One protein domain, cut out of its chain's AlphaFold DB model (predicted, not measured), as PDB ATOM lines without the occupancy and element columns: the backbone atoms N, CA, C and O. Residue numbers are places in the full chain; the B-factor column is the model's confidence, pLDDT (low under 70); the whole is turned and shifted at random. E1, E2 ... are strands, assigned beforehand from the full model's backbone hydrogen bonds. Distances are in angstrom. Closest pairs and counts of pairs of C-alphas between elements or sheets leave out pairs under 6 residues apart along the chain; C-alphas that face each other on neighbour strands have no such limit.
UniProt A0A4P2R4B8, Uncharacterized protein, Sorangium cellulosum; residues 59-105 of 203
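Overview. This is residues 59 to 105 of the 203 residues of an uncharacterized protein of Sorangium cellulosum (UniProt A0A4P2R4B8). With little regular structure, this is a long, narrow strip of mostly loop, with a small two-stranded hairpin, E1 and E2, near its middle. The wide loop of residues 69 to 85 makes one end; at the other, the chain turns near Gly 97 and residues 98 to 105 fold back. The 47 printed residues hold no named helix and two antiparallel strands, E1 then E2, only 6 residues, class all strand. The whole is only just loose, close to extended, with a radius of gyration of the C-alphas of 13.8 A; it spans 38 by 19 by 11 A.

Along the chain. From Thr 59, go to C-alpha 66 at (97.469, 21.681, 31.243), where E1, residues 66 to 68, begins and runs 6.3 A. E2, residues 86 to 88, runs 6.7 A to C-alpha 88 at (92.806, 19.993, 32.060).

Arrangement. E1 and E2 form a hairpin, antiparallel at 143 degrees. Look at C-alphas 67 and 87, which face each other at 4.7 A. N 66 and O 88 are within hydrogen-bond range at 2.8 A.

Size, cuts and confidence. The farthest C-alphas, Gly 82 and Gly 97, are 40.1 A apart. The 17-residue link is long. The printed part has no cut. Residues 69 to 75 have pLDDT under 70.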
ATOM      1  N   THR A  59      86.823  41.912  36.999       87.38
ATOM      2  CA  THR A  59      88.075  41.210  36.740       87.38
ATOM      3  C   THR A  59      87.781  40.007  35.852       87.38
ATOM      4  O   THR A  59      86.822  39.278  36.074       87.38
ATOM      5  N   ALA A  60      88.575  39.811  34.801       91.25
ATOM      6  CA  ALA A  60      88.431  38.632  33.955       91.25
ATOM      7  C   ALA A  60      89.026  37.387  34.645       91.25
ATOM      8  O   ALA A  60      90.067  37.503  35.303       91.25
ATOM      9  N   PRO A  61      88.454  36.188  34.431       95.44
ATOM     10  CA  PRO A  61      89.054  34.949  34.908       95.44
ATOM     11  C   PRO A  61      90.404  34.691  34.222       95.44
ATOM     12  O   PRO A  61      90.592  34.968  33.036       95.44
ATOM     13  N   THR A  62      91.335  34.090  34.956       95.56
ATOM     14  CA  THR A  62      92.617  33.605  34.437       95.56
ATOM     15  C   THR A  62      92.496  32.136  34.038       95.56
ATOM     16  O   THR A  62      92.281  31.263  34.883       95.56
ATOM     17  N   ALA A  63      92.662  31.853  32.746       96.62
ATOM     18  CA  ALA A  63      92.666  30.490  32.222       96.62
ATOM     19  C   ALA A  63      94.050  29.840  32.365       96.62
ATOM     20  O   ALA A  63      95.064  30.424  31.984       96.62
ATOM     21  N   VAL A  64      94.085  28.600  32.852       96.38
ATOM     22  CA  VAL A  64      95.291  27.763  32.889       96.38
ATOM     23  C   VAL A  64      94.995  26.466  32.162       96.38
ATOM     24  O   VAL A  64      94.079  25.742  32.536       96.38
ATOM     25  N   LEU A  65      95.796  26.164  31.143       95.56
ATOM     26  CA  LEU A  65      95.680  24.956  30.338       95.56
ATOM     27  C   LEU A  65      96.829  24.000  30.658       95.56
ATOM     28  O   LEU A  65      97.995  24.390  30.615       95.56
ATOM     29  N   ARG A  66      96.504  22.745  30.958       91.31
ATOM     30  CA  ARG A  66      97.469  21.681  31.243       91.31
ATOM     31  C   ARG A  66      97.219  20.482  30.348       91.31
ATOM     32  O   ARG A  66      96.076  20.150  30.043       91.31
ATOM     33  N   LEU A  67      98.301  19.820  29.967       88.50
ATOM     34  CA  LEU A  67      98.241  18.528  29.310       88.50
ATOM     35  C   LEU A  67      98.189  17.431  30.371       88.50
ATOM     36  O   LEU A  67      99.075  17.346  31.216       88.50
ATOM     37  N   VAL A  68      97.158  16.598  30.303       83.06
ATOM     38  CA  VAL A  68      97.006  15.398  31.119       83.06
ATOM     39  C   VAL A  68      97.206  14.207  30.188       83.06
ATOM     40  O   VAL A  68      96.282  13.617  29.635       83.06
ATOM     41  N   VAL A  69      98.468  13.865  29.956       68.62
ATOM     42  CA  VAL A  69      98.809  12.487  29.562       68.62
ATOM     43  C   VAL A  69      98.589  11.624  30.817       68.62
ATOM     44  O   VAL A  69      98.533  12.198  31.908       68.62
ATOM     45  N   PRO A  70      98.450  10.287  30.766       63.75
ATOM     46  CA  PRO A  70      98.665   9.451  31.948       63.75
ATOM     47  C   PRO A  70     100.095   9.663  32.497       63.75
ATOM     48  O   PRO A  70     100.991   8.844  32.344       63.75
ATOM     49  N   GLN A  71     100.309  10.797  33.167       56.25
ATOM     50  CA  GLN A  71     101.549  11.266  33.778       56.25
ATOM     51  C   GLN A  71     101.910  10.445  35.015       56.25
ATOM     52  O   GLN A  71     102.950  10.679  35.622       56.25
ATOM     53  N   LYS A  72     101.066   9.478  35.408       56.91
ATOM     54  CA  LYS A  72     101.324   8.617  36.564       56.91
ATOM     55  C   LYS A  72     102.628   7.827  36.405       56.91
ATOM     56  O   LYS A  72     103.213   7.439  37.409       56.91
ATOM     57  N   GLU A  73     103.074   7.628  35.163       63.97
ATOM     58  CA  GLU A  73     104.297   6.894  34.827       63.97
ATOM     59  C   GLU A  73     105.400   7.791  34.236       63.97
ATOM     60  O   GLU A  73     106.575   7.530  34.483       63.97
ATOM     61  N   ASN A  74     105.062   8.864  33.504       68.25
ATOM     62  CA  ASN A  74     106.046   9.817  32.976       68.25
ATOM     63  C   ASN A  74     105.442  11.229  32.775       68.25
ATOM     64  O   ASN A  74     104.687  11.435  31.821       68.25
ATOM     65  N   PRO A  75     105.765  12.212  33.637       65.38
ATOM     66  CA  PRO A  75     105.233  13.569  33.536       65.38
ATOM     67  C   PRO A  75     105.715  14.350  32.300       65.38
ATOM     68  O   PRO A  75     105.025  15.278  31.882       65.38
ATOM     69  N   ASP A  76     106.823  13.949  31.673       71.62
ATOM     70  CA  ASP A  76     107.397  14.620  30.496       71.62
ATOM     71  C   ASP A  76     107.002  13.951  29.164       71.62
ATOM     72  O   ASP A  76     107.463  14.348  28.090       71.62
ATOM     73  N   ALA A  77     106.168  12.906  29.204       73.56
ATOM     74  CA  ALA A  77     105.737  12.198  28.004       73.56
ATOM     75  C   ALA A  77     104.793  13.056  27.148       73.56
ATOM     76  O   ALA A  77     103.816  13.623  27.636       73.56
ATOM     77  N   TRP A  78     105.055  13.095  25.841       83.44
ATOM     78  CA  TRP A  78     104.172  13.722  24.860       83.44
ATOM     79  C   TRP A  78     103.112  12.730  24.356       83.44
ATOM     80  O   TRP A  78     103.403  11.536  24.252       83.44
ATOM     81  N   PRO A  79     101.903  13.196  23.992       86.56
ATOM     82  CA  PRO A  79     100.881  12.355  23.389       86.56
ATOM     83  C   PRO A  79     101.368  11.698  22.099       86.56
ATOM     84  O   PRO A  79     101.954  12.346  21.229       86.56
ATOM     85  N   GLU A  80     101.063  10.415  21.949       84.06
ATOM     86  CA  GLU A  80     101.356   9.668  20.732       84.06
ATOM     87  C   GLU A  80     100.316   9.937  19.636       84.06
ATOM     88  O   GLU A  80      99.116  10.091  19.888       84.06
ATOM     89  N   ALA A  81     100.765   9.937  18.380       85.06
ATOM     90  CA  ALA A  81      99.884  10.132  17.237       85.06
ATOM     91  C   ALA A  81      98.785   9.054  17.183       85.06
ATOM     92  O   ALA A  81      99.057   7.855  17.196       85.06
ATOM     93  N   GLY A  82      97.529   9.492  17.081       84.81
ATOM     94  CA  GLY A  82      96.371   8.596  17.011       84.81
ATOM     95  C   GLY A  82      95.956   7.977  18.349       84.81
ATOM     96  O   GLY A  82      95.035   7.161  18.363       84.81
ATOM     97  N   LYS A  83      96.590   8.355  19.466       86.06
ATOM     98  CA  LYS A  83      96.158   7.975  20.815       86.06
ATOM     99  C   LYS A  83      95.351   9.104  21.466       86.06
ATOM    100  O   LYS A  83      95.638  10.276  21.216       86.06
ATOM    101  N   PRO A  84      94.333   8.777  22.283       83.81
ATOM    102  CA  PRO A  84      93.642   9.784  23.071       83.81
ATOM    103  C   PRO A  84      94.577  10.351  24.145       83.81
ATOM    104  O   PRO A  84      95.419   9.640  24.693       83.81
ATOM    105  N   PHE A  85      94.391  11.625  24.460       87.44
ATOM    106  CA  PHE A  85      95.016  12.313  25.587       87.44
ATOM    107  C   PHE A  85      94.007  13.299  26.177       87.44
ATOM    108  O   PHE A  85      93.017  13.641  25.525       87.44
ATOM    109  N   GLU A  86      94.253  13.754  27.400       89.75
ATOM    110  CA  GLU A  86      93.363  14.665  28.110       89.75
ATOM    111  C   GLU A  86      94.002  16.052  28.260       89.75
ATOM    112  O   GLU A  86      95.223  16.211  28.318       89.75
ATOM    113  N   LEU A  87      93.165  17.085  28.290       92.56
ATOM    114  CA  LEU A  87      93.551  18.449  28.632       92.56
ATOM    115  C   LEU A  87      92.768  18.855  29.878       92.56
ATOM    116  O   LEU A  87      91.570  18.598  29.960       92.56
ATOM    117  N   SER A  88      93.427  19.521  30.822       92.94
ATOM    118  CA  SER A  88      92.806  19.993  32.060       92.94
ATOM    119  C   SER A  88      92.878  21.511  32.173       92.94
ATOM    120  O   SER A  88      93.891  22.130  31.843       92.94
ATOM    121  N   ALA A  89      91.781  22.095  32.658       96.12
ATOM    122  CA  ALA A  89      91.668  23.509  33.003       96.12
ATOM    123  C   ALA A  89      91.619  23.741  34.523       96.12
ATOM    124  O   ALA A  89      91.327  24.853  34.953       96.12
ATOM    125  N   GLU A  90      91.911  22.719  35.335       93.38
ATOM    126  CA  GLU A  90      91.760  22.731  36.802       93.38
ATOM    127  C   GLU A  90      92.572  23.833  37.501       93.38
ATOM    128  O   GLU A  90      92.225  24.271  38.591       93.38
ATOM    129  N   GLY A  91      93.630  24.340  36.860       92.81
ATOM    130  CA  GLY A  91      94.390  25.479  37.378       92.81
ATOM    131  C   GLY A  91      93.753  26.853  37.134       92.81
ATOM    132  O   GLY A  91      94.349  27.853  37.529       92.81
ATOM    133  N   SER A  92      92.625  26.934  36.423       96.44
ATOM    134  CA  SER A  92      91.975  28.209  36.097       96.44
ATOM    135  C   SER A  92      91.307  28.799  37.336       96.44
ATOM    136  O   SER A  92      90.750  28.074  38.156       96.44
ATOM    137  N   SER A  93      91.339  30.121  37.472       93.44
ATOM    138  CA  SER A  93      90.778  30.812  38.638       93.44
ATOM    139  C   SER A  93      90.232  32.184  38.273       93.44
ATOM    140  O   SER A  93      90.655  32.791  37.292       93.44
ATOM    141  N   ASP A  94      89.300  32.674  39.078       91.44
ATOM    142  CA  ASP A  94      88.812  34.044  39.014       91.44
ATOM    143  C   ASP A  94      88.926  34.665  40.406       91.44
ATOM    144  O   ASP A  94      88.269  34.236  41.355       91.44
ATOM    145  N   PHE A  95      89.827  35.636  40.544       78.56
ATOM    146  CA  PHE A  95      90.043  36.333  41.810       78.56
ATOM    147  C   PHE A  95      89.053  37.494  42.006       78.56
ATOM    148  O   PHE A  95      88.933  38.006  43.115       78.56
ATOM    149  N   GLY A  96      88.331  37.896  40.951       74.44
ATOM    150  CA  GLY A  96      87.333  38.968  40.978       74.44
ATOM    151  C   GLY A  96      86.103  38.661  41.831       74.44
ATOM    152  O   GLY A  96      85.422  39.576  42.299       74.44
ATOM    153  N   GLY A  97      85.875  37.376  42.120       70.25
ATOM    154  CA  GLY A  97      84.850  36.903  43.046       70.25
ATOM    155  C   GLY A  97      83.794  35.993  42.419       70.25
ATOM    156  O   GLY A  97      82.951  35.473  43.153       70.25
ATOM    157  N   GLY A  98      83.824  35.766  41.104       78.88
ATOM    158  CA  GLY A  98      82.902  34.859  40.417       78.88
ATOM    159  C   GLY A  98      83.375  33.395  40.335       78.88
ATOM    160  O   GLY A  98      84.567  33.123  40.227       78.88
ATOM    161  N   PRO A  99      82.465  32.401  40.335       88.62
ATOM    162  CA  PRO A  99      82.810  31.048  39.908       88.62
ATOM    163  C   PRO A  99      83.024  30.996  38.385       88.62
ATOM    164  O   PRO A  99      82.270  31.600  37.620       88.62
ATOM    165  N   ILE A 100      83.987  30.197  37.915       93.38
ATOM    166  CA  ILE A 100      84.113  29.895  36.481       93.38
ATOM    167  C   ILE A 100      82.944  28.995  36.064       93.38
ATOM    168  O   ILE A 100      82.847  27.845  36.487       93.38
ATOM    169  N   VAL A 101      82.061  29.509  35.207       95.38
ATOM    170  CA  VAL A 101      80.825  28.810  34.797       95.38
ATOM    171  C   VAL A 101      80.922  28.086  33.453       95.38
ATOM    172  O   VAL A 101      80.044  27.294  33.114       95.38
ATOM    173  N   LYS A 102      81.948  28.373  32.645       96.12
ATOM    174  CA  LYS A 102      82.071  27.837  31.285       96.12
ATOM    175  C   LYS A 102      83.529  27.749  30.850       96.12
ATOM    176  O   LYS A 102      84.273  28.711  30.991       96.12
ATOM    177  N   TYR A 103      83.878  26.631  30.220       97.44
ATOM    178  CA  TYR A 103      85.146  26.440  29.516       97.44
ATOM    179  C   TYR A 103      84.888  26.345  28.009       97.44
ATOM    180  O   TYR A 103      83.932  25.698  27.578       97.44
ATOM    181  N   ILE A 104      85.722  27.002  27.202       97.56
ATOM    182  CA  ILE A 104      85.639  26.983  25.736       97.56
ATOM    183  C   ILE A 104      86.961  26.433  25.204       97.56
ATOM    184  O   ILE A 104      87.997  27.081  25.314       97.56
ATOM    185  N   TRP A 105      86.917  25.234  24.629       97.50
ATOM    186  CA  TRP A 105      88.087  24.525  24.113       97.50
ATOM    187  C   TRP A 105      88.159  24.679  22.597       97.50
ATOM    188  O   TRP A 105      87.169  24.444  21.908       97.50
TER     189      TRP A 105